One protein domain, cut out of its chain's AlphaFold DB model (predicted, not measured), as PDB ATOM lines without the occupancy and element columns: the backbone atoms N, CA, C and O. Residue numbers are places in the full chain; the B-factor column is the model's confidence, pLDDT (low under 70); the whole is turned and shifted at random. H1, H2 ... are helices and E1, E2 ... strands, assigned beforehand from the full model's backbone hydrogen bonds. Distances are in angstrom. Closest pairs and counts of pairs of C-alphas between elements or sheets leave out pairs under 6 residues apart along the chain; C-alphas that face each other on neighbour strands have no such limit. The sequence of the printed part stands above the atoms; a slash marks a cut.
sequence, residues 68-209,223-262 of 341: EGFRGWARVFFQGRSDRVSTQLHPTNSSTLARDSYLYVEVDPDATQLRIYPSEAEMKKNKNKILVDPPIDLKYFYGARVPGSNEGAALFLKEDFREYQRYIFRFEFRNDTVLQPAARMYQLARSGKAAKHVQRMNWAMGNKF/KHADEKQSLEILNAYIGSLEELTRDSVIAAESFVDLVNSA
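This is residues 68 to 209 and 223 to 262 of the 341 residues of the protein "Hypothetical protein" of Odontella aurita (UniProt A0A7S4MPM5). A six-stranded sheet, curled like part of a barrel, has helix H4 packed on one face and forms a head; from it an arm of two long helices, H2 and H3, which cross steeply as an X, reaches away and makes most of the length. Short helix H1 sits by strands E2 and E3, and H3 leads by a tight link into H4. The printed part has 182 residues with six named strands and four named helices, in the order E1 E2 E3 H1 E4 E5 E6 H2 H3 H4; the sheet's order is E3 E2 E1 E6 E5 E4, antiparallel, and the class is mixed. The whole is loose and elongated, with a radius of gyration of the C-alphas of 20.6 A and spans of 65 by 41 by 33 A.

E1, residues 71 to 78, begins at C-alpha 71 (21.094, -44.429, 54.718), measures 19.0 A and bends by 67 degrees at residue 75. E2 is residues 103 to 107, E3 residues 113 to 117 and H1 residues 120 to 125. E4 is residues 141 to 145, E5 residues 152 to 157, 17.2 A, and E6 residues 169 to 173. H2, residues 182 to 206, begins at C-alpha 182 (3.050, -22.901, 59.625) and measures 35.9 A. H3, residues 223 to 243, measures 30.4 A. H4, residues 246 to 261, measures 22.0 A and ends at C-alpha 261 (36.341, -43.397, 51.501).

The sheet is strongly twisted, and E1 E2 E3 and E4 E5 E6 are each a meander, every strand the antiparallel neighbour of the one before. N 104 and O 117 of E2 and E3 are 2.9 A apart, within hydrogen-bond range. E1 pairs with E2 over residues 71 to 74, with N 74 and O 103 at 2.9 A, and with E6 over residues 74 to 78, with N 77 and O 170 at 2.8 A. Between neighbour strands E6 and E5, N 171 and O 153 are within hydrogen-bond range at 2.8 A, and between neighbour strands E5 and E4, N 154 and O 144 are within hydrogen-bond range at 2.8 A. H4 is on the sheet, in two layers, a helix on one face; its closest C-alphas to E4 are those of Val 256 and Gly 143, 4.8 A. H1 is on the sheet at a height of 9.6 A. H2 touches H3 with residues 188 to 198 alone, at a steep tilt of 46 degrees, opposite ways; the closest C-alphas are those of Ala 195 and Leu 234, 4.8 A. H3 and H4 meet only through their link. In H1, H2, H3 and H4 every O i to N i+4 pair is within hydrogen-bond range.

The C-alphas farthest apart, those of Asn 126 and Phe 209, are 66.5 A apart. Residues 210 to 222 are not printed, and C-alphas 209 and 223 are 13.8 A apart across the cut. The links E1 to E2, H1 to E4 and E5 to E6 are long. Mean pLDDT of the printed part is 78.3; it is under 70 in 39 residues, among them 92 to 100, 159 to 166 and 177 to 186.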
ATOM      1  N   GLU A  68      29.122 -47.455  60.156       78.62
ATOM      2  CA  GLU A  68      27.705 -47.322  59.875       78.62
ATOM      3  C   GLU A  68      27.615 -46.793  58.441       78.62
ATOM      4  O   GLU A  68      28.051 -45.680  58.152       78.62
ATOM      5  N   GLY A  69      27.159 -47.641  57.514       87.06
ATOM      6  CA  GLY A  69      26.948 -47.244  56.123       87.06
ATOM      7  C   GLY A  69      25.948 -46.088  56.017       87.06
ATOM      8  O   GLY A  69      25.241 -45.754  56.968       87.06
ATOM      9  N   PHE A  70      25.845 -45.476  54.842       92.88
ATOM     10  CA  PHE A  70      24.933 -44.353  54.650       92.88
ATOM     11  C   PHE A  70      23.512 -44.838  54.354       92.88
ATOM     12  O   PHE A  70      23.298 -45.713  53.515       92.88
ATOM     13  N   ARG A  71      22.518 -44.209  54.987       92.88
ATOM     14  CA  ARG A  71      21.094 -44.429  54.718       92.88
ATOM     15  C   ARG A  71      20.352 -43.103  54.720       92.88
ATOM     16  O   ARG A  71      20.482 -42.326  55.659       92.88
ATOM     17  N   GLY A  72      19.532 -42.862  53.703       90.94
ATOM     18  CA  GLY A  72      18.774 -41.618  53.628       90.94
ATOM     19  C   GLY A  72      17.729 -41.588  52.525       90.94
ATOM     20  O   GLY A  72      17.715 -42.416  51.617       90.94
ATOM     21  N   TRP A  73      16.841 -40.601  52.597       91.44
ATOM     22  CA  TRP A  73      15.857 -40.334  51.552       91.44
ATOM     23  C   TRP A  73      16.403 -39.292  50.581       91.44
ATOM     24  O   TRP A  73      16.855 -38.233  51.009       91.44
ATOM     25  N   ALA A  74      16.326 -39.549  49.278       92.25
ATOM     26  CA  ALA A  74      16.777 -38.609  48.257       92.25
ATOM     27  C   ALA A  74      15.898 -38.659  47.010       92.25
ATOM     28  O   ALA A  74      15.422 -39.723  46.616       92.25
ATOM     29  N   ARG A  75      15.711 -37.521  46.338       90.75
ATOM     30  CA  ARG A  75      15.312 -37.560  44.927       90.75
ATOM     31  C   ARG A  75      16.544 -37.915  44.124       90.75
ATOM     32  O   ARG A  75      17.583 -37.276  44.288       90.75
ATOM     33  N   VAL A  76      16.418 -38.921  43.272       91.62
ATOM     34  CA  VAL A  76      17.530 -39.389  42.452       91.62
ATOM     35  C   VAL A  76      17.277 -38.993  41.013       91.62
ATOM     36  O   VAL A  76      16.213 -39.265  40.461       91.62
ATOM     37  N   PHE A  77      18.266 -38.356  40.409       90.50
ATOM     38  CA  PHE A  77      18.277 -37.996  39.005       90.50
ATOM     39  C   PHE A  77      19.398 -38.758  38.322       90.50
ATOM     40  O   PHE A  77      20.517 -38.792  38.834       90.50
ATOM     41  N   PHE A  78      19.101 -39.341  37.171       87.88
ATOM     42  CA  PHE A  78      20.073 -39.994  36.314       87.88
ATOM     43  C   PHE A  78      20.283 -39.155  35.056       87.88
ATOM     44  O   PHE A  78      19.346 -38.553  34.531       87.88
ATOM     45  N   GLN A  79      21.513 -39.099  34.569       86.00
ATOM     46  CA  GLN A  79      21.821 -38.493  33.284       86.00
ATOM     47  C   GLN A  79      22.769 -39.413  32.520       86.00
ATOM     48  O   GLN A  79      23.919 -39.610  32.919       86.00
ATOM     49  N   GLY A  80      22.291 -39.956  31.398       77.81
ATOM     50  CA  GLY A  80      23.133 -40.709  30.481       77.81
ATOM     51  C   GLY A  80      24.226 -39.825  29.875       77.81
ATOM     52  O   GLY A  80      24.087 -38.605  29.759       77.81
ATOM     53  N   ARG A  81      25.331 -40.439  29.436       71.19
ATOM     54  CA  ARG A  81      26.485 -39.712  28.867       71.19
ATOM     55  C   ARG A  81      26.108 -38.865  27.646       71.19
ATOM     56  O   ARG A  81      26.610 -37.754  27.479       71.19
ATOM     57  N   SER A  82      25.223 -39.385  26.799       73.94
ATOM     58  CA  SER A  82      24.701 -38.708  25.607       73.94
ATOM     59  C   SER A  82      23.625 -37.669  25.918       73.94
ATOM     60  O   SER A  82      23.308 -36.832  25.067       73.94
ATOM     61  N   ASP A  83      23.068 -37.691  27.126       78.75
ATOM     62  CA  ASP A  83      21.844 -36.969  27.427       78.75
ATOM     63  C   ASP A  83      22.140 -35.523  27.792       78.75
ATOM     64  O   ASP A  83      23.087 -35.185  28.511       78.75
ATOM     65  N   ARG A  84      21.301 -34.624  27.275       77.31
ATOM     66  CA  ARG A  84      21.398 -33.187  27.556       77.31
ATOM     67  C   ARG A  84      20.726 -32.792  28.866       77.31
ATOM     68  O   ARG A  84      21.006 -31.709  29.369       77.31
ATOM     69  N   VAL A  85      19.831 -33.630  29.378       80.12
ATOM     70  CA  VAL A  85      18.982 -33.336  30.533       80.12
ATOM     71  C   VAL A  85      18.953 -34.560  31.437       80.12
ATOM     72  O   VAL A  85      18.868 -35.680  30.945       80.12
ATOM     73  N   SER A  86      19.018 -34.336  32.747       83.50
ATOM     74  CA  SER A  86      18.834 -35.375  33.756       83.50
ATOM     75  C   SER A  86      17.358 -35.743  33.902       83.50
ATOM     76  O   SER A  86      16.508 -34.853  34.002       83.50
ATOM     77  N   THR A  87      17.049 -37.028  33.999       85.44
ATOM     78  CA  THR A  87      15.707 -37.535  34.282       85.44
ATOM     79  C   THR A  87      15.598 -37.956  35.739       85.44
ATOM     80  O   THR A  87      16.523 -38.530  36.311       85.44
ATOM     81  N   GLN A  88      14.468 -37.654  36.374       88.00
ATOM     82  CA  GLN A  88      14.221 -38.127  37.730       88.00
ATOM     83  C   GLN A  88      13.847 -39.614  37.700       88.00
ATOM     84  O   GLN A  88      12.978 -40.022  36.929       88.00
ATOM     85  N   LEU A  89      14.481 -40.413  38.558       84.88
ATOM     86  CA  LEU A  89      14.087 -41.797  38.793       84.88
ATOM     87  C   LEU A  89      12.819 -41.826  39.648       84.88
ATOM     88  O   LEU A  89      12.734 -41.179  40.693       84.88
ATOM     89  N   HIS A  90      11.839 -42.606  39.202       82.62
ATOM     90  CA  HIS A  90      10.565 -42.784  39.886       82.62
ATOM     91  C   HIS A  90      10.366 -44.247  40.283       82.62
ATOM     92  O   HIS A  90      10.816 -45.144  39.566       82.62
ATOM     93  N   PRO A  91       9.661 -44.516  41.395       74.56
ATOM     94  CA  PRO A  91       9.266 -45.871  41.721       74.56
ATOM     95  C   PRO A  91       8.303 -46.375  40.638       74.56
ATOM     96  O   PRO A  91       7.251 -45.778  40.383       74.56
ATOM     97  N   THR A  92       8.684 -47.464  39.976       65.00
ATOM     98  CA  THR A  92       7.858 -48.137  38.974       65.00
ATOM     99  C   THR A  92       6.547 -48.545  39.654       65.00
ATOM    100  O   THR A  92       6.575 -49.298  40.625       65.00
ATOM    101  N   ASN A  93       5.419 -47.971  39.200       53.25
ATOM    102  CA  ASN A  93       4.019 -48.113  39.678       53.25
ATOM    103  C   ASN A  93       3.363 -46.899  40.375       53.25
ATOM    104  O   ASN A  93       2.201 -47.004  40.766       53.25
ATOM    105  N   SER A  94       4.007 -45.732  40.499       47.75
ATOM    106  CA  SER A  94       3.299 -44.541  41.009       47.75
ATOM    107  C   SER A  94       2.468 -43.867  39.905       47.75
ATOM    108  O   SER A  94       2.958 -43.010  39.176       47.75
ATOM    109  N   SER A  95       1.193 -44.251  39.762       43.56
ATOM    110  CA  SER A  95       0.241 -43.590  38.847       43.56
ATOM    111  C   SER A  95      -0.329 -42.277  39.407       43.56
ATOM    112  O   SER A  95      -1.238 -41.691  38.819       43.56
ATOM    113  N   THR A  96       0.147 -41.819  40.567       43.69
ATOM    114  CA  THR A  96      -0.359 -40.620  41.236       43.69
ATOM    115  C   THR A  96       0.643 -39.484  41.102       43.69
ATOM    116  O   THR A  96       1.666 -39.449  41.776       43.69
ATOM    117  N   LEU A  97       0.287 -38.520  40.251       44.22
ATOM    118  CA  LEU A  97       0.967 -37.254  39.934       44.22
ATOM    119  C   LEU A  97       1.329 -36.351  41.133       44.22
ATOM    120  O   LEU A  97       1.820 -35.241  40.938       44.22
ATOM    121  N   ALA A  98       1.086 -36.770  42.371       47.28
ATOM    122  CA  ALA A  98       1.354 -35.965  43.545       47.28
ATOM    123  C   ALA A  98       1.592 -36.848  44.771       47.28
ATOM    124  O   ALA A  98       0.647 -37.442  45.285       47.28
ATOM    125  N   ARG A  99       2.837 -36.799  45.263       50.91
ATOM    126  CA  ARG A  99       3.314 -36.959  46.652       50.91
ATOM    127  C   ARG A  99       4.421 -38.009  46.750       50.91
ATOM    128  O   ARG A  99       4.195 -39.200  46.613       50.91
ATOM    129  N   ASP A 100       5.613 -37.470  46.982       59.62
ATOM    130  CA  ASP A 100       6.852 -38.126  47.395       59.62
ATOM    131  C   ASP A 100       7.621 -38.863  46.293       59.62
ATOM    132  O   ASP A 100       7.639 -40.080  46.177       59.62
ATOM    133  N   SER A 101       8.345 -38.070  45.500       77.12
ATOM    134  CA  SER A 101       9.328 -38.538  44.516       77.12
ATOM    135  C   SER A 101      10.697 -38.881  45.133       77.12
ATOM    136  O   SER A 101      11.701 -38.974  44.425       77.12
ATOM    137  N   TYR A 102      10.737 -39.031  46.458       87.06
ATOM    138  CA  TYR A 102      11.921 -39.439  47.204       87.06
ATOM    139  C   TYR A 102      12.038 -40.960  47.198       87.06
ATOM    140  O   TYR A 102      11.068 -41.674  47.439       87.06
ATOM    141  N   LEU A 103      13.252 -41.432  46.960       90.56
ATOM    142  CA  LEU A 103      13.656 -42.824  47.014       90.56
ATOM    143  C   LEU A 103      14.506 -43.045  48.260       90.56
ATOM    144  O   LEU A 103      15.120 -42.111  48.783       90.56
ATOM    145  N   TYR A 104      14.544 -44.283  48.731       91.12
ATOM    146  CA  TYR A 104      15.392 -44.664  49.847       91.12
ATOM    147  C   TYR A 104      16.742 -45.149  49.317       91.12
ATOM    148  O   TYR A 104      16.803 -46.052  48.485       91.12
ATOM    149  N   VAL A 105      17.818 -44.524  49.780       93.62
ATOM    150  CA  VAL A 105      19.188 -44.744  49.324       93.62
ATOM    151  C   VAL A 105      19.987 -45.400  50.442       93.62
ATOM    152  O   VAL A 105      19.953 -44.937  51.581       93.62
ATOM    153  N   GLU A 106      20.710 -46.466  50.109       93.56
ATOM    154  CA  GLU A 106      21.598 -47.182  51.024       93.56
ATOM    155  C   GLU A 106      22.974 -47.364  50.384       93.56
ATOM    156  O   GLU A 106      23.082 -47.829  49.250       93.56
ATOM    157  N   VAL A 107      24.022 -47.012  51.121       93.38
ATOM    158  CA  VAL A 107      25.411 -47.349  50.808       93.38
ATOM    159  C   VAL A 107      25.905 -48.304  51.879       93.38
ATOM    160  O   VAL A 107      25.698 -48.066  53.071       93.38
ATOM    161  N   ASP A 108      26.561 -49.377  51.453       90.50
ATOM    162  CA  ASP A 108      27.110 -50.355  52.384       90.50
ATOM    163  C   ASP A 108      28.166 -49.741  53.325       90.50
ATOM    164  O   ASP A 108      28.865 -48.807  52.930       90.50
ATOM    165  N   PRO A 109      28.328 -50.285  54.547       88.00
ATOM    166  CA  PRO A 109      29.412 -49.959  55.486       88.00
ATOM    167  C   PRO A 109      30.805 -49.838  54.869       88.00
ATOM    168  O   PRO A 109      31.593 -48.984  55.265       88.00
ATOM    169  N   ASP A 110      31.091 -50.697  53.892       86.75
ATOM    170  CA  ASP A 110      32.389 -50.784  53.221       86.75
ATOM    171  C   ASP A 110      32.480 -49.853  51.997       86.75
ATOM    172  O   ASP A 110      33.437 -49.919  51.229       86.75
ATOM    173  N   ALA A 111      31.454 -49.024  51.767       87.81
ATOM    174  CA  ALA A 111      31.325 -48.124  50.626       87.81
ATOM    175  C   ALA A 111      31.533 -48.809  49.261       87.81
ATOM    176  O   ALA A 111      31.978 -48.191  48.296       87.81
ATOM    177  N   THR A 112      31.202 -50.098  49.157       88.19
ATOM    178  CA  THR A 112      31.394 -50.889  47.934       88.19
ATOM    179  C   THR A 112      30.258 -50.688  46.944       88.19
ATOM    180  O   THR A 112      30.501 -50.527  45.745       88.19
ATOM    181  N   GLN A 113      29.019 -50.678  47.439       90.69
ATOM    182  CA  GLN A 113      27.818 -50.623  46.617       90.69
ATOM    183  C   GLN A 113      26.813 -49.598  47.124       90.69
ATOM    184  O   GLN A 113      26.626 -49.402  48.325       90.69
ATOM    185  N   LEU A 114      26.122 -48.995  46.164       92.00
ATOM    186  CA  LEU A 114      24.979 -48.123  46.357       92.00
ATOM    187  C   LEU A 114      23.717 -48.825  45.840       92.00
ATOM    188  O   LEU A 114      23.647 -49.256  44.686       92.00
ATOM    189  N   ARG A 115      22.699 -48.905  46.698       92.12
ATOM    190  CA  ARG A 115      21.382 -49.478  46.408       92.12
ATOM    191  C   ARG A 115      20.306 -48.412  46.532       92.12
ATOM    192  O   ARG A 115      20.329 -47.573  47.432       92.12
ATOM    193  N   ILE A 116      19.346 -48.457  45.614       91.50
ATOM    194  CA  ILE A 116      18.232 -47.511  45.552       91.50
ATOM    195  C   ILE A 116      16.935 -48.307  45.621       91.50
ATOM    196  O   ILE A 116      16.711 -49.211  44.818       91.50
ATOM    197  N   TYR A 117      16.077 -47.951  46.567       89.38
ATOM    198  CA  TYR A 117      14.815 -48.618  46.850       89.38
ATOM    199  C   TYR A 117      13.638 -47.648  46.687       89.38
ATOM    200  O   TYR A 117      13.779 -46.455  46.971       89.38
ATOM    201  N   PRO A 118      12.441 -48.135  46.314       87.44
ATOM    202  CA  PRO A 118      11.238 -47.303  46.275       87.44
ATOM    203  C   PRO A 118      10.864 -46.722  47.642       87.44
ATOM    204  O   PRO A 118      10.338 -45.619  47.724       87.44
ATOM    205  N   SER A 119      11.120 -47.464  48.723       86.69
ATOM    206  CA  SER A 119      10.906 -47.007  50.096       86.69
ATOM    207  C   SER A 119      11.740 -47.810  51.094       86.69
ATOM    208  O   SER A 119      12.176 -48.927  50.803       86.69
ATOM    209  N   GLU A 120      11.886 -47.284  52.309       85.69
ATOM    210  CA  GLU A 120      12.515 -47.999  53.426       85.69
ATOM    211  C   GLU A 120      11.782 -49.311  53.770       85.69
ATOM    212  O   GLU A 120      12.405 -50.326  54.084       85.69
ATOM    213  N   ALA A 121      10.447 -49.323  53.679       84.50
ATOM    214  CA  ALA A 121       9.651 -50.522  53.927       84.50
ATOM    215  C   ALA A 121       9.939 -51.619  52.893       84.50
ATOM    216  O   ALA A 121       9.991 -52.800  53.241       84.50
ATOM    217  N   GLU A 122      10.157 -51.239  51.629       82.12
ATOM    218  CA  GLU A 122      10.547 -52.182  50.582       82.12
ATOM    219  C   GLU A 122      11.962 -52.720  50.793       82.12
ATOM    220  O   GLU A 122      12.142 -53.933  50.691       82.12
ATOM    221  N   MET A 123      12.917 -51.873  51.195       86.62
ATOM    222  CA  MET A 123      14.262 -52.312  51.594       86.62
ATOM    223  C   MET A 123      14.197 -53.365  52.714       86.62
ATOM    224  O   MET A 123      14.807 -54.431  52.609       86.62
ATOM    225  N   LYS A 124      13.387 -53.122  53.755       85.94
ATOM    226  CA  LYS A 124      13.215 -54.051  54.887       85.94
ATOM    227  C   LYS A 124      12.521 -55.356  54.490       85.94
ATOM    228  O   LYS A 124      12.869 -56.414  55.010       85.94
ATOM    229  N   LYS A 125      11.529 -55.295  53.597       84.06
ATOM    230  CA  LYS A 125      10.712 -56.451  53.197       84.06
ATOM    231  C   LYS A 125      11.407 -57.338  52.168       84.06
ATOM    232  O   LYS A 125      11.260 -58.556  52.221       84.06
ATOM    233  N   ASN A 126      12.101 -56.741  51.204       79.75
ATOM    234  CA  ASN A 126      12.766 -57.461  50.131       79.75
ATOM    235  C   ASN A 126      14.010 -56.700  49.667       79.75
ATOM    236  O   ASN A 126      13.945 -55.882  48.749       79.75
ATOM    237  N   LYS A 127      15.159 -57.041  50.256       77.00
ATOM    238  CA  LYS A 127      16.460 -56.444  49.919       77.00
ATOM    239  C   LYS A 127      16.845 -56.582  48.441       77.00
ATOM    240  O   LYS A 127      17.658 -55.793  47.969       77.00
ATOM    241  N   ASN A 128      16.238 -57.528  47.719       74.00
ATOM    242  CA  ASN A 128      16.521 -57.792  46.309       74.00
ATOM    243  C   ASN A 128      15.668 -56.943  45.354       74.00
ATOM    244  O   ASN A 128      15.927 -56.937  44.157       74.00
ATOM    245  N   LYS A 129      14.642 -56.230  45.842       77.94
ATOM    246  CA  LYS A 129      13.803 -55.358  45.005       77.94
ATOM    247  C   LYS A 129      14.408 -53.951  44.924       77.94
ATOM    248  O   LYS A 129      13.844 -52.985  45.437       77.94
ATOM    249  N   ILE A 130      15.582 -53.863  44.313       80.56
ATOM    250  CA  ILE A 130      16.263 -52.599  44.014       80.56
ATOM    251  C   ILE A 130      15.716 -51.992  42.716       80.56
ATOM    252  O   ILE A 130      15.265 -52.707  41.825       80.56
ATOM    253  N   LEU A 131      15.717 -50.662  42.626       80.12
ATOM    254  CA  LEU A 131      15.295 -49.935  41.424       80.12
ATOM    255  C   LEU A 131      16.343 -49.971  40.312       80.12
ATOM    256  O   LEU A 131      15.986 -49.901  39.141       80.12
ATOM    257  N   VAL A 132      17.613 -50.064  40.696       78.88
ATOM    258  CA  VAL A 132      18.761 -50.145  39.796       78.88
ATOM    259  C   VAL A 132      19.434 -51.488  40.047       78.88
ATOM    260  O   VAL A 132      19.956 -51.691  41.142       78.88
ATOM    261  N   ASP A 133      19.359 -52.393  39.069       76.94
ATOM    262  CA  ASP A 133      19.880 -53.763  39.145       76.94
ATOM    263  C   ASP A 133      20.805 -54.044  37.943       76.94
ATOM    264  O   ASP A 133      20.354 -53.939  36.797       76.94
ATOM    265  N   PRO A 134      22.085 -54.408  38.149       78.50
ATOM    266  CA  PRO A 134      22.792 -54.591  39.426       78.50
ATOM    267  C   PRO A 134      22.958 -53.308  40.266       78.50
ATOM    268  O   PRO A 134      22.880 -52.206  39.718       78.50
ATOM    269  N   PRO A 135      23.228 -53.434  41.587       85.81
ATOM    270  CA  PRO A 135      23.641 -52.315  42.433       85.81
ATOM    271  C   PRO A 135      24.793 -51.509  41.827       85.81
ATOM    272  O   PRO A 135      25.632 -52.040  41.099       85.81
ATOM    273  N   ILE A 136      24.869 -50.223  42.169       87.38
ATOM    274  CA  ILE A 136      25.912 -49.332  41.657       87.38
ATOM    275  C   ILE A 136      27.215 -49.606  42.408       87.38
ATOM    276  O   ILE A 136      27.324 -49.297  43.594       87.38
ATOM    277  N   ASP A 137      28.218 -50.133  41.711       87.50
ATOM    278  CA  ASP A 137      29.556 -50.361  42.263       87.50
ATOM    279  C   ASP A 137      30.323 -49.035  42.411       87.50
ATOM    280  O   ASP A 137      30.789 -48.448  41.430       87.50
ATOM    281  N   LEU A 138      30.509 -48.578  43.651       88.75
ATOM    282  CA  LEU A 138      31.097 -47.272  43.977       88.75
ATOM    283  C   LEU A 138      32.598 -47.178  43.690       88.75
ATOM    284  O   LEU A 138      33.126 -46.077  43.545       88.75
ATOM    285  N   LYS A 139      33.295 -48.305  43.503       84.94
ATOM    286  CA  LYS A 139      34.717 -48.305  43.116       84.94
ATOM    287  C   LYS A 139      34.993 -47.497  41.842       84.94
ATOM    288  O   LYS A 139      36.065 -46.905  41.743       84.94
ATOM    289  N   TYR A 140      34.028 -47.415  40.922       83.94
ATOM    290  CA  TYR A 140      34.138 -46.670  39.662       83.94
ATOM    291  C   TYR A 140      33.752 -45.193  39.771       83.94
ATOM    292  O   TYR A 140      33.919 -44.451  38.801       83.94
ATOM    293  N   PHE A 141      33.242 -44.753  40.922       86.94
ATOM    294  CA  PHE A 141      32.702 -43.412  41.108       86.94
ATOM    295  C   PHE A 141      33.461 -42.635  42.178       86.94
ATOM    296  O   PHE A 141      34.023 -43.209  43.106       86.94
ATOM    297  N   TYR A 142      33.456 -41.313  42.048       87.88
ATOM    298  CA  TYR A 142      33.741 -40.400  43.149       87.88
ATOM    299  C   TYR A 142      32.511 -39.519  43.400       87.88
ATOM    300  O   TYR A 142      31.743 -39.210  42.480       87.88
ATOM    301  N   GLY A 143      32.313 -39.144  44.660       90.19
ATOM    302  CA  GLY A 143      31.239 -38.271  45.109       90.19
ATOM    303  C   GLY A 143      31.698 -36.819  45.202       90.19
ATOM    304  O   GLY A 143      32.820 -36.537  45.621       90.19
ATOM    305  N   ALA A 144      30.825 -35.881  44.850       90.44
ATOM    306  CA  ALA A 144      31.039 -34.462  45.113       90.44
ATOM    307  C   ALA A 144      29.731 -33.743  45.446       90.44
ATOM    308  O   ALA A 144      28.640 -34.164  45.059       90.44
ATOM    309  N   ARG A 145      29.846 -32.619  46.152       90.31
ATOM    310  CA  ARG A 145      28.717 -31.731  46.441       90.31
ATOM    311  C   ARG A 145      28.279 -31.007  45.173       90.31
ATOM    312  O   ARG A 145      29.108 -30.627  44.348       90.31
ATOM    313  N   VAL A 146      26.972 -30.793  45.025       85.62
ATOM    314  CA  VAL A 146      26.436 -30.008  43.905       85.62
ATOM    315  C   VAL A 146      26.590 -28.519  44.232       85.62
ATOM    316  O   VAL A 146      25.996 -28.061  45.211       85.62
ATOM    317  N   PRO A 147      27.332 -27.736  43.427       77.44
ATOM    318  CA  PRO A 147      27.505 -26.311  43.683       77.44
ATOM    319  C   PRO A 147      26.163 -25.575  43.752       77.44
ATOM    320  O   PRO A 147      25.283 -25.781  42.916       77.44
ATOM    321  N   GLY A 148      26.006 -24.708  44.753       74.62
ATOM    322  CA  GLY A 148      24.776 -23.941  44.967       74.62
ATOM    323  C   GLY A 148      23.596 -24.746  45.528       74.62
ATOM    324  O   GLY A 148      22.502 -24.195  45.627       74.62
ATOM    325  N   SER A 149      23.797 -26.014  45.907       81.56
ATOM    326  CA  SER A 149      22.790 -26.822  46.598       81.56
ATOM    327  C   SER A 149      23.276 -27.261  47.976       81.56
ATOM    328  O   SER A 149      24.310 -27.914  48.102       81.56
ATOM    329  N   ASN A 150      22.484 -26.970  49.009       79.00
ATOM    330  CA  ASN A 150      22.761 -27.418  50.377       79.00
ATOM    331  C   ASN A 150      22.453 -28.911  50.559       79.00
ATOM    332  O   ASN A 150      23.103 -29.582  51.348       79.00
ATOM    333  N   GLU A 151      21.528 -29.460  49.776       86.62
ATOM    334  CA  GLU A 151      21.051 -30.848  49.873       86.62
ATOM    335  C   GLU A 151      21.582 -31.754  48.756       86.62
ATOM    336  O   GLU A 151      21.182 -32.909  48.635       86.62
ATOM    337  N   GLY A 152      22.446 -31.217  47.893       90.44
ATOM    338  CA  GLY A 152      22.871 -31.876  46.668       90.44
ATOM    339  C   GLY A 152      24.178 -32.649  46.806       90.44
ATOM    340  O   GLY A 152      25.196 -32.073  47.202       90.44
ATOM    341  N   ALA A 153      24.178 -33.906  46.370       93.12
ATOM    342  CA  ALA A 153      25.388 -34.662  46.050       93.12
ATOM    343  C   ALA A 153      25.300 -35.250  44.637       93.12
ATOM    344  O   ALA A 153      24.213 -35.411  44.080       93.12
ATOM    345  N   ALA A 154      26.445 -35.551  44.041       91.62
ATOM    346  CA  ALA A 154      26.540 -36.120  42.709       91.62
ATOM    347  C   ALA A 154      27.644 -37.173  42.624       91.62
ATOM    348  O   ALA A 154      28.676 -37.052  43.284       91.62
ATOM    349  N   LEU A 155      27.418 -38.182  41.783       90.62
ATOM    350  CA  LEU A 155      28.392 -39.210  41.436       90.62
ATOM    351  C   LEU A 155      28.923 -38.999  40.022       90.62
ATOM    352  O   LEU A 155      28.160 -38.781  39.073       90.62
ATOM    353  N   PHE A 156      30.235 -39.139  39.895       85.50
ATOM    354  CA  PHE A 156      30.989 -38.983  38.659       85.50
ATOM    355  C   PHE A 156      31.915 -40.183  38.466       85.50
ATOM    356  O   PHE A 156      32.420 -40.734  39.441       85.50
ATOM    357  N   LEU A 157      32.153 -40.590  37.221       83.38
ATOM    358  CA  LEU A 157      33.053 -41.704  36.907       83.38
ATOM    359  C   LEU A 157      34.521 -41.303  37.123       83.38
ATOM    360  O   LEU A 157      34.939 -40.237  36.676       83.38
ATOM    361  N   LYS A 158      35.312 -42.170  37.769       79.00
ATOM    362  CA  LYS A 158      36.741 -41.931  38.060       79.00
ATOM    363  C   LYS A 158      37.637 -41.940  36.814       79.00
ATOM    364  O   LYS A 158      38.629 -41.223  36.788       79.00
ATOM    365  N   GLU A 159      37.320 -42.749  35.803       69.81
ATOM    366  CA  GLU A 159      38.169 -42.941  34.608       69.81
ATOM    367  C   GLU A 159      37.912 -41.924  33.478       69.81
ATOM    368  O   GLU A 159      38.692 -41.834  32.531       69.81
ATOM    369  N   ASP A 160      36.846 -41.125  33.559       60.09
ATOM    370  CA  ASP A 160      36.491 -40.168  32.508       60.09
ATOM    371  C   ASP A 160      37.211 -38.821  32.706       60.09
ATOM    372  O   ASP A 160      36.659 -37.851  33.225       60.09
ATOM    373  N   PHE A 161      38.454 -38.720  32.230       53.19
ATOM    374  CA  PHE A 161      39.212 -37.464  32.240       53.19
ATOM    375  C   PHE A 161      39.082 -36.678  30.934       53.19
ATOM    376  O   PHE A 161      40.018 -36.676  30.135       53.19
ATOM    377  N   ARG A 162      37.968 -35.944  30.759       47.84
ATOM    378  CA  ARG A 162      37.903 -34.657  30.018       47.84
ATOM    379  C   ARG A 162      36.769 -33.775  30.577       47.84
ATOM    380  O   ARG A 162      35.651 -33.837  30.089       47.84
ATOM    381  N   GLU A 163      37.087 -32.958  31.587       48.22
ATOM    382  CA  GLU A 163      36.285 -31.834  32.128       48.22
ATOM    383  C   GLU A 163      34.900 -32.188  32.728       48.22
ATOM    384  O   GLU A 163      33.910 -32.304  32.014       48.22
ATOM    385  N   TYR A 164      34.797 -32.289  34.061       50.78
ATOM    386  CA  TYR A 164      33.571 -32.572  34.837       50.78
ATOM    387  C   TYR A 164      32.385 -31.608  34.586       50.78
ATOM    388  O   TYR A 164      32.077 -30.756  35.416       50.78
ATOM    389  N   GLN A 165      31.686 -31.729  33.455       52.47
ATOM    390  CA  GLN A 165      30.497 -30.917  33.149       52.47
ATOM    391  C   GLN A 165      29.166 -31.625  33.444       52.47
ATOM    392  O   GLN A 165      28.134 -30.955  33.478       52.47
ATOM    393  N   ARG A 166      29.136 -32.955  33.631       64.12
ATOM    394  CA  ARG A 166      27.885 -33.719  33.816       64.12
ATOM    395  C   ARG A 166      28.054 -34.830  34.850       64.12
ATOM    396  O   ARG A 166      29.015 -35.589  34.786       64.12
ATOM    397  N   TYR A 167      27.132 -34.891  35.807       72.75
ATOM    398  CA  TYR A 167      27.014 -35.976  36.783       72.75
ATOM    399  C   TYR A 167      26.284 -37.168  36.158       72.75
ATOM    400  O   TYR A 167      25.474 -36.973  35.257       72.75
ATOM    401  N   ILE A 168      26.538 -38.384  36.648       85.75
ATOM    402  CA  ILE A 168      25.779 -39.582  36.238       85.75
ATOM    403  C   ILE A 168      24.550 -39.745  37.127       85.75
ATOM    404  O   ILE A 168      23.439 -39.923  36.634       85.75
ATOM    405  N   PHE A 169      24.749 -39.607  38.438       90.44
ATOM    406  CA  PHE A 169      23.669 -39.558  39.413       90.44
ATOM    407  C   PHE A 169      23.741 -38.262  40.202       90.44
ATOM    408  O   PHE A 169      24.819 -37.856  40.632       90.44
ATOM    409  N   ARG A 170      22.588 -37.639  40.427       91.69
ATOM    410  CA  ARG A 170      22.421 -36.514  41.346       91.69
ATOM    411  C   ARG A 170      21.378 -36.867  42.390       91.69
ATOM    412  O   ARG A 170      20.305 -37.366  42.066       91.69
ATOM    413  N   PHE A 171      21.704 -36.554  43.630       93.38
ATOM    414  CA  PHE A 171      20.895 -36.805  44.808       93.38
ATOM    415  C   PHE A 171      20.511 -35.461  45.411       93.38
ATOM    416  O   PHE A 171      21.380 -34.628  45.662       93.38
ATOM    417  N   GLU A 172      19.218 -35.241  45.617       91.81
ATOM    418  CA  GLU A 172      18.699 -34.152  46.449       91.81
ATOM    419  C   GLU A 172      18.145 -34.776  47.729       91.81
ATOM    420  O   GLU A 172      17.066 -35.382  47.715       91.81
ATOM    421  N   PHE A 173      18.913 -34.692  48.815       91.19
ATOM    422  CA  PHE A 173      18.554 -35.321  50.080       91.19
ATOM    423  C   PHE A 173      17.352 -34.644  50.714       91.19
ATOM    424  O   PHE A 173      17.206 -33.422  50.718       91.19
ATOM    425  N   ARG A 174      16.454 -35.472  51.238       86.31
ATOM    426  CA  ARG A 174      15.259 -35.012  51.919       86.31
ATOM    427  C   ARG A 174      15.658 -34.245  53.164       86.31
ATOM    428  O   ARG A 174      16.515 -34.671  53.929       86.31
ATOM    429  N   ASN A 175      14.970 -33.138  53.371       81.56
ATOM    430  CA  ASN A 175      15.130 -32.336  54.556       81.56
ATOM    431  C   ASN A 175      13.874 -32.423  55.417       81.56
ATOM    432  O   ASN A 175      12.877 -31.741  55.164       81.56
ATOM    433  N   ASP A 176      13.922 -33.279  56.432       73.00
ATOM    434  CA  ASP A 176      12.787 -33.483  57.331       73.00
ATOM    435  C   ASP A 176      12.505 -32.254  58.199       73.00
ATOM    436  O   ASP A 176      11.355 -32.004  58.564       73.00
ATOM    437  N   THR A 177      13.513 -31.405  58.422       68.50
ATOM    438  CA  THR A 177      13.330 -30.147  59.147       68.50
ATOM    439  C   THR A 177      12.552 -29.108  58.354       68.50
ATOM    440  O   THR A 177      12.079 -28.162  58.958       68.50
ATOM    441  N   VAL A 178      12.346 -29.234  57.039       63.62
ATOM    442  CA  VAL A 178      11.571 -28.236  56.268       63.62
ATOM    443  C   VAL A 178      10.059 -28.410  56.466       63.62
ATOM    444  O   VAL A 178       9.283 -27.492  56.191       63.62
ATOM    445  N   LEU A 179       9.619 -29.528  57.054       61.66
ATOM    446  CA  LEU A 179       8.233 -29.756  57.481       61.66
ATOM    447  C   LEU A 179       7.919 -29.025  58.800       61.66
ATOM    448  O   LEU A 179       7.386 -29.600  59.747       61.66
ATOM    449  N   GLN A 180       8.263 -27.739  58.882       62.91
ATOM    450  CA  GLN A 180       7.991 -26.929  60.065       62.91
ATOM    451  C   GLN A 180       6.508 -26.548  60.173       62.91
ATOM    452  O   GLN A 180       5.841 -26.323  59.157       62.91
ATOM    453  N   PRO A 181       5.988 -26.356  61.400       68.44
ATOM    454  CA  PRO A 181       4.669 -25.776  61.614       68.44
ATOM    455  C   PRO A 181       4.524 -24.418  60.911       68.44
ATOM    456  O   PRO A 181       5.450 -23.602  60.911       68.44
ATOM    457  N   ALA A 182       3.329 -24.128  60.381       64.38
ATOM    458  CA  ALA A 182       3.050 -22.901  59.625       64.38
ATOM    459  C   ALA A 182       3.489 -21.618  60.362       64.38
ATOM    460  O   ALA A 182       4.007 -20.692  59.743       64.38
ATOM    461  N   ALA A 183       3.357 -21.579  61.692       68.88
ATOM    462  CA  ALA A 183       3.791 -20.456  62.524       68.88
ATOM    463  C   ALA A 183       5.294 -20.140  62.391       68.88
ATOM    464  O   ALA A 183       5.662 -18.970  62.263       68.88
ATOM    465  N   ARG A 184       6.159 -21.163  62.357       67.12
ATOM    466  CA  ARG A 184       7.613 -20.987  62.195       67.12
ATOM    467  C   ARG A 184       7.947 -20.498  60.784       67.12
ATOM    468  O   ARG A 184       8.776 -19.608  60.627       67.12
ATOM    469  N   MET A 185       7.220 -20.977  59.771       67.88
ATOM    470  CA  MET A 185       7.343 -20.484  58.391       67.88
ATOM    471  C   MET A 185       6.940 -19.009  58.256       67.88
ATOM    472  O   MET A 185       7.616 -18.241  57.570       67.88
ATOM    473  N   TYR A 186       5.879 -18.573  58.945       68.69
ATOM    474  CA  TYR A 186       5.487 -17.160  58.983       68.69
ATOM    475  C   TYR A 186       6.540 -16.276  59.659       68.69
ATOM    476  O   TYR A 186       6.823 -15.179  59.168       68.69
ATOM    477  N   GLN A 187       7.135 -16.739  60.761       72.69
ATOM    478  CA  GLN A 187       8.220 -16.025  61.438       72.69
ATOM    479  C   GLN A 187       9.447 -15.900  60.534       72.69
ATOM    480  O   GLN A 187       9.934 -14.786  60.351       72.69
ATOM    481  N   LEU A 188       9.855 -16.994  59.883       73.50
ATOM    482  CA  LEU A 188      10.952 -17.014  58.915       73.50
ATOM    483  C   LEU A 188      10.700 -16.050  57.741       73.50
ATOM    484  O   LEU A 188      11.585 -15.301  57.327       73.50
ATOM    485  N   ALA A 189       9.473 -16.012  57.216       71.62
ATOM    486  CA  ALA A 189       9.103 -15.095  56.141       71.62
ATOM    487  C   ALA A 189       9.165 -13.623  56.586       71.62
ATOM    488  O   ALA A 189       9.570 -12.749  55.812       71.62
ATOM    489  N   ARG A 190       8.776 -13.330  57.833       73.94
ATOM    490  CA  ARG A 190       8.842 -11.980  58.406       73.94
ATOM    491  C   ARG A 190      10.289 -11.552  58.658       73.94
ATOM    492  O   ARG A 190      10.658 -10.453  58.243       73.94
ATOM    493  N   SER A 191      11.108 -12.416  59.255       76.94
ATOM    494  CA  SER A 191      12.539 -12.160  59.458       76.94
ATOM    495  C   SER A 191      13.279 -12.034  58.129       76.94
ATOM    496  O   SER A 191      14.110 -11.148  57.985       76.94
ATOM    497  N   GLY A 192      12.914 -12.816  57.109       76.94
ATOM    498  CA  GLY A 192      13.506 -12.720  55.774       76.94
ATOM    499  C   GLY A 192      13.202 -11.399  55.063       76.94
ATOM    500  O   GLY A 192      14.062 -10.850  54.373       76.94
ATOM    501  N   LYS A 193      12.001 -10.831  55.252       76.00
ATOM    502  CA  LYS A 193      11.679  -9.477  54.759       76.00
ATOM    503  C   LYS A 193      12.521  -8.409  55.457       76.00
ATOM    504  O   LYS A 193      13.029  -7.518  54.776       76.00
ATOM    505  N   ALA A 194      12.689  -8.517  56.775       71.00
ATOM    506  CA  ALA A 194      13.539  -7.612  57.545       71.00
ATOM    507  C   ALA A 194      15.010  -7.727  57.106       71.00
ATOM    508  O   ALA A 194      15.614  -6.727  56.736       71.00
ATOM    509  N   ALA A 195      15.543  -8.944  56.996       72.06
ATOM    510  CA  ALA A 195      16.899  -9.217  56.524       72.06
ATOM    511  C   ALA A 195      17.168  -8.662  55.112       72.06
ATOM    512  O   ALA A 195      18.191  -8.018  54.882       72.06
ATOM    513  N   LYS A 196      16.230  -8.828  54.165       76.19
ATOM    514  CA  LYS A 196      16.339  -8.231  52.818       76.19
ATOM    515  C   LYS A 196      16.359  -6.704  52.855       76.19
ATOM    516  O   LYS A 196      17.046  -6.084  52.045       76.19
ATOM    517  N   HIS A 197      15.588  -6.093  53.753       74.88
ATOM    518  CA  HIS A 197      15.594  -4.644  53.934       74.88
ATOM    519  C   HIS A 197      16.961  -4.162  54.444       74.88
ATOM    520  O   HIS A 197      17.538  -3.255  53.846       74.88
ATOM    521  N   VAL A 198      17.525  -4.846  55.444       70.44
ATOM    522  CA  VAL A 198      18.870  -4.573  55.977       70.44
ATOM    523  C   VAL A 198      19.952  -4.738  54.908       70.44
ATOM    524  O   VAL A 198      20.770  -3.842  54.717       70.44
ATOM    525  N   GLN A 199      19.931  -5.831  54.138       73.12
ATOM    526  CA  GLN A 199      20.889  -6.044  53.046       73.12
ATOM    527  C   GLN A 199      20.853  -4.913  52.011       73.12
ATOM    528  O   GLN A 199      21.900  -4.438  51.574       73.12
ATOM    529  N   ARG A 200      19.655  -4.445  51.637       77.81
ATOM    530  CA  ARG A 200      19.504  -3.312  50.710       77.81
ATOM    531  C   ARG A 200      20.049  -2.016  51.299       77.81
ATOM    532  O   ARG A 200      20.685  -1.262  50.568       77.81
ATOM    533  N   MET A 201      19.824  -1.762  52.589       69.81
ATOM    534  CA  MET A 201      20.390  -0.595  53.268       69.81
ATOM    535  C   MET A 201      21.917  -0.648  53.306       69.81
ATOM    536  O   MET A 201      22.558   0.324  52.911       69.81
ATOM    537  N   ASN A 202      22.502  -1.790  53.669       67.94
ATOM    538  CA  ASN A 202      23.954  -1.967  53.707       67.94
ATOM    539  C   ASN A 202      24.588  -1.812  52.318       67.94
ATOM    540  O   ASN A 202      25.606  -1.139  52.175       67.94
ATOM    541  N   TRP A 203      23.952  -2.341  51.269       71.69
ATOM    542  CA  TRP A 203      24.421  -2.159  49.893       71.69
ATOM    543  C   TRP A 203      24.306  -0.703  49.413       71.69
ATOM    544  O   TRP A 203      25.227  -0.167  48.792       71.69
ATOM    545  N   ALA A 204      23.208  -0.019  49.752       67.56
ATOM    546  CA  ALA A 204      23.016   1.394  49.438       67.56
ATOM    547  C   ALA A 204      23.997   2.309  50.195       67.56
ATOM    548  O   ALA A 204      24.427   3.324  49.642       67.56
ATOM    549  N   MET A 205      24.374   1.951  51.427       61.84
ATOM    550  CA  MET A 205      25.395   2.657  52.203       61.84
ATOM    551  C   MET A 205      26.804   2.398  51.652       61.84
ATOM    552  O   MET A 205      27.545   3.358  51.435       61.84
ATOM    553  N   GLY A 206      27.145   1.155  51.297       58.97
ATOM    554  CA  GLY A 206      28.438   0.810  50.686       58.97
ATOM    555  C   GLY A 206      28.753   1.589  49.400       58.97
ATOM    556  O   GLY A 206      29.909   1.912  49.145       58.97
ATOM    557  N   ASN A 207      27.730   1.990  48.636       56.91
ATOM    558  CA  ASN A 207      27.888   2.797  47.419       56.91
ATOM    559  C   ASN A 207      27.825   4.324  47.629       56.91
ATOM    560  O   ASN A 207      28.086   5.071  46.683       56.91
ATOM    561  N   LYS A 208      27.469   4.822  48.824       53.84
ATOM    562  CA  LYS A 208      27.235   6.264  49.060       53.84
ATOM    563  C   LYS A 208      28.151   6.920  50.094       53.84
ATOM    564  O   LYS A 208      28.136   8.147  50.204       53.84
ATOM    565  N   PHE A 209      28.997   6.173  50.800       48.53
ATOM    566  CA  PHE A 209      29.904   6.760  51.788       48.53
ATOM    567  C   PHE A 209      31.190   7.326  51.160       48.53
ATOM    568  O   PHE A 209      32.275   6.766  51.266       48.53
ATOM    569  N   LYS A 223      22.944   5.904  64.962       63.12
ATOM    570  CA  LYS A 223      23.164   5.207  63.686       63.12
ATOM    571  C   LYS A 223      23.940   3.896  63.861       63.12
ATOM    572  O   LYS A 223      23.643   2.916  63.179       63.12
ATOM    573  N   HIS A 224      24.924   3.858  64.760       65.38
ATOM    574  CA  HIS A 224      25.673   2.640  65.073       65.38
ATOM    575  C   HIS A 224      24.825   1.605  65.831       65.38
ATOM    576  O   HIS A 224      24.991   0.403  65.600       65.38
ATOM    577  N   ALA A 225      23.898   2.042  66.691       67.94
ATOM    578  CA  ALA A 225      22.954   1.157  67.372       67.94
ATOM    579  C   ALA A 225      21.968   0.499  66.389       67.94
ATOM    580  O   ALA A 225      21.796  -0.724  66.422       67.94
ATOM    581  N   ASP A 226      21.410   1.276  65.457       69.50
ATOM    582  CA  ASP A 226      20.513   0.775  64.410       69.50
ATOM    583  C   ASP A 226      21.225  -0.207  63.464       69.50
ATOM    584  O   ASP A 226      20.688  -1.267  63.125       69.50
ATOM    585  N   GLU A 227      22.467   0.095  63.068       70.31
ATOM    586  CA  GLU A 227      23.300  -0.809  62.265       70.31
ATOM    587  C   GLU A 227      23.557  -2.134  62.995       70.31
ATOM    588  O   GLU A 227      23.390  -3.205  62.402       70.31
ATOM    589  N   LYS A 228      23.894  -2.092  64.289       76.94
ATOM    590  CA  LYS A 228      24.126  -3.295  65.096       76.94
ATOM    591  C   LYS A 228      22.870  -4.164  65.188       76.94
ATOM    592  O   LYS A 228      22.937  -5.359  64.900       76.94
ATOM    593  N   GLN A 229      21.722  -3.569  65.505       76.00
ATOM    594  CA  GLN A 229      20.453  -4.294  65.586       76.00
ATOM    595  C   GLN A 229      20.059  -4.903  64.229       76.00
ATOM    596  O   GLN A 229      19.552  -6.024  64.153       76.00
ATOM    597  N   SER A 230      20.331  -4.192  63.133       72.06
ATOM    598  CA  SER A 230      20.068  -4.680  61.779       72.06
ATOM    599  C   SER A 230      20.899  -5.925  61.427       72.06
ATOM    600  O   SER A 230      20.372  -6.881  60.848       72.06
ATOM    601  N   LEU A 231      22.175  -5.954  61.831       74.69
ATOM    602  CA  LEU A 231      23.069  -7.098  61.645       74.69
ATOM    603  C   LEU A 231      22.659  -8.287  62.517       74.69
ATOM    604  O   LEU A 231      22.696  -9.421  62.045       74.69
ATOM    605  N   GLU A 232      22.208  -8.046  63.747       78.12
ATOM    606  CA  GLU A 232      21.682  -9.097  64.626       78.12
ATOM    607  C   GLU A 232      20.456  -9.790  64.010       78.12
ATOM    608  O   GLU A 232      20.392 -11.019  63.982       78.12
ATOM    609  N   ILE A 233      19.523  -9.025  63.428       75.81
ATOM    610  CA  ILE A 233      18.352  -9.576  62.721       75.81
ATOM    611  C   ILE A 233      18.780 -10.410  61.506       75.81
ATOM    612  O   ILE A 233      18.215 -11.479  61.256       75.81
ATOM    613  N   LEU A 234      19.770  -9.936  60.743       73.12
ATOM    614  CA  LEU A 234      20.301 -10.661  59.590       73.12
ATOM    615  C   LEU A 234      20.967 -11.977  60.014       73.12
ATOM    616  O   LEU A 234      20.674 -13.016  59.426       73.12
ATOM    617  N   ASN A 235      21.801 -11.950  61.052       76.31
ATOM    618  CA  ASN A 235      22.496 -13.130  61.566       76.31
ATOM    619  C   ASN A 235      21.517 -14.158  62.140       76.31
ATOM    620  O   ASN A 235      21.638 -15.345  61.847       76.31
ATOM    621  N   ALA A 236      20.501 -13.719  62.889       76.12
ATOM    622  CA  ALA A 236      19.455 -14.606  63.397       76.12
ATOM    623  C   ALA A 236      18.672 -15.283  62.258       76.12
ATOM    624  O   ALA A 236      18.341 -16.469  62.335       76.12
ATOM    625  N   TYR A 237      18.399 -14.546  61.176       77.88
ATOM    626  CA  TYR A 237      17.756 -15.103  59.988       77.88
ATOM    627  C   TYR A 237      18.648 -16.119  59.263       77.88
ATOM    628  O   TYR A 237      18.157 -17.185  58.897       77.88
ATOM    629  N   ILE A 238      19.941 -15.823  59.087       78.12
ATOM    630  CA  ILE A 238      20.908 -16.752  58.479       78.12
ATOM    631  C   ILE A 238      21.022 -18.027  59.318       78.12
ATOM    632  O   ILE A 238      20.830 -19.110  58.775       78.12
ATOM    633  N   GLY A 239      21.202 -17.914  60.638       79.00
ATOM    634  CA  GLY A 239      21.276 -19.075  61.530       79.00
ATOM    635  C   GLY A 239      20.010 -19.938  61.493       79.00
ATOM    636  O   GLY A 239      20.092 -21.163  61.509       79.00
ATOM    637  N   SER A 240      18.833 -19.318  61.341       78.69
ATOM    638  CA  SER A 240      17.575 -20.057  61.158       78.69
ATOM    639  C   SER A 240      17.532 -20.819  59.826       78.69
ATOM    640  O   SER A 240      16.981 -21.913  59.766       78.69
ATOM    641  N   LEU A 241      18.089 -20.261  58.743       76.69
ATOM    642  CA  LEU A 241      18.182 -20.949  57.448       76.69
ATOM    643  C   LEU A 241      19.208 -22.088  57.467       76.69
ATOM    644  O   LEU A 241      18.976 -23.131  56.857       76.69
ATOM    645  N   GLU A 242      20.327 -21.897  58.160       81.06
ATOM    646  CA  GLU A 242      21.338 -22.934  58.361       81.06
ATOM    647  C   GLU A 242      20.760 -24.103  59.158       81.06
ATOM    648  O   GLU A 242      20.886 -25.245  58.732       81.06
ATOM    649  N   GLU A 243      20.046 -23.834  60.254       80.81
ATOM    650  CA  GLU A 243      19.341 -24.867  61.022       80.81
ATOM    651  C   GLU A 243      18.347 -25.633  60.141       80.81
ATOM    652  O   GLU A 243      18.349 -26.860  60.130       80.81
ATOM    653  N   LEU A 244      17.562 -24.912  59.333       77.62
ATOM    654  CA  LEU A 244      16.603 -25.508  58.406       77.62
ATOM    655  C   LEU A 244      17.239 -26.296  57.271       77.62
ATOM    656  O   LEU A 244      16.506 -26.975  56.572       77.62
ATOM    657  N   THR A 245      18.541 -26.176  57.011       81.44
ATOM    658  CA  THR A 245      19.230 -26.919  55.941       81.44
ATOM    659  C   THR A 245      20.259 -27.909  56.473       81.44
ATOM    660  O   THR A 245      20.828 -28.672  55.699       81.44
ATOM    661  N   ARG A 246      20.453 -27.949  57.792       85.06
ATOM    662  CA  ARG A 246      21.509 -28.711  58.454       85.06
ATOM    663  C   ARG A 246      21.443 -30.201  58.144       85.06
ATOM    664  O   ARG A 246      22.452 -30.780  57.760       85.06
ATOM    665  N   ASP A 247      20.264 -30.800  58.262       84.06
ATOM    666  CA  ASP A 247      20.096 -32.245  58.099       84.06
ATOM    667  C   ASP A 247      20.435 -32.699  56.677       84.06
ATOM    668  O   ASP A 247      21.140 -33.688  56.486       84.06
ATOM    669  N   SER A 248      19.996 -31.946  55.664       86.19
ATOM    670  CA  SER A 248      20.292 -32.287  54.272       86.19
ATOM    671  C   SER A 248      21.741 -31.987  53.879       86.19
ATOM    672  O   SER A 248      22.289 -32.684  53.024       86.19
ATOM    673  N   VAL A 249      22.383 -31.006  54.526       88.75
ATOM    674  CA  VAL A 249      23.829 -30.761  54.402       88.75
ATOM    675  C   VAL A 249      24.618 -31.940  54.963       88.75
ATOM    676  O   VAL A 249      25.431 -32.504  54.238       88.75
ATOM    677  N   ILE A 250      24.320 -32.366  56.195       90.38
ATOM    678  CA  ILE A 250      24.989 -33.502  56.845       90.38
ATOM    679  C   ILE A 250      24.786 -34.784  56.033       90.38
ATOM    680  O   ILE A 250      25.735 -35.536  55.817       90.38
ATOM    681  N   ALA A 251      23.570 -35.035  55.539       90.88
ATOM    682  CA  ALA A 251      23.292 -36.198  54.698       90.88
ATOM    683  C   ALA A 251      24.128 -36.182  53.407       90.88
ATOM    684  O   ALA A 251      24.698 -37.195  53.015       90.88
ATOM    685  N   ALA A 252      24.248 -35.024  52.760       91.69
ATOM    686  CA  ALA A 252      25.044 -34.908  51.550       91.69
ATOM    687  C   ALA A 252      26.552 -35.034  51.800       91.69
ATOM    688  O   ALA A 252      27.245 -35.637  50.985       91.69
ATOM    689  N   GLU A 253      27.057 -34.466  52.896       92.12
ATOM    690  CA  GLU A 253      28.465 -34.561  53.293       92.12
ATOM    691  C   GLU A 253      28.832 -35.997  53.660       92.12
ATOM    692  O   GLU A 253      29.717 -36.569  53.034       92.12
ATOM    693  N   SER A 254      28.071 -36.627  54.556       92.06
ATOM    694  CA  SER A 254      28.285 -38.029  54.942       92.06
ATOM    695  C   SER A 254      28.220 -38.989  53.753       92.06
ATOM    696  O   SER A 254      29.039 -39.900  53.657       92.06
ATOM    697  N   PHE A 255      27.298 -38.769  52.810       93.62
ATOM    698  CA  PHE A 255      27.248 -39.541  51.570       93.62
ATOM    699  C   PHE A 255      28.525 -39.378  50.735       93.62
ATOM    700  O   PHE A 255      29.092 -40.367  50.276       93.62
ATOM    701  N   VAL A 256      28.979 -38.137  50.523       92.69
ATOM    702  CA  VAL A 256      30.182 -37.841  49.728       92.69
ATOM    703  C   VAL A 256      31.432 -38.417  50.389       92.69
ATOM    704  O   VAL A 256      32.235 -39.052  49.704       92.69
ATOM    705  N   ASP A 257      31.572 -38.240  51.699       92.25
ATOM    706  CA  ASP A 257      32.698 -38.752  52.477       92.25
ATOM    707  C   ASP A 257      32.749 -40.277  52.414       92.25
ATOM    708  O   ASP A 257      33.802 -40.845  52.119       92.25
ATOM    709  N   LEU A 258      31.606 -40.950  52.588       91.50
ATOM    710  CA  LEU A 258      31.539 -42.406  52.517       91.50
ATOM    711  C   LEU A 258      31.896 -42.917  51.115       91.50
ATOM    712  O   LEU A 258      32.754 -43.786  50.987       91.50
ATOM    713  N   VAL A 259      31.316 -42.347  50.053       90.50
ATOM    714  CA  VAL A 259      31.632 -42.735  48.664       90.50
ATOM    715  C   VAL A 259      33.119 -42.552  48.356       90.50
ATOM    716  O   VAL A 259      33.722 -43.390  47.688       90.50
ATOM    717  N   ASN A 260      33.723 -41.467  48.837       89.19
ATOM    718  CA  ASN A 260      35.132 -41.177  48.589       89.19
ATOM    719  C   ASN A 260      36.081 -41.972  49.495       89.19
ATOM    720  O   ASN A 260      37.241 -42.156  49.129       89.19
ATOM    721  N   SER A 261      35.597 -42.478  50.633       85.69
ATOM    722  CA  SER A 261      36.341 -43.397  51.501       85.69
ATOM    723  C   SER A 261      36.475 -44.806  50.917       85.69
ATOM    724  O   SER A 261      37.296 -45.583  51.402       85.69
ATOM    725  N   ALA A 262      35.720 -45.126  49.857       74.94
ATOM    726  CA  ALA A 262      35.830 -46.384  49.132       74.94
ATOM    727  C   ALA A 262      37.240 -46.533  48.529       74.94
ATOM    728  O   ALA A 262      37.547 -46.010  47.448       74.94
TER     729      ALA A 262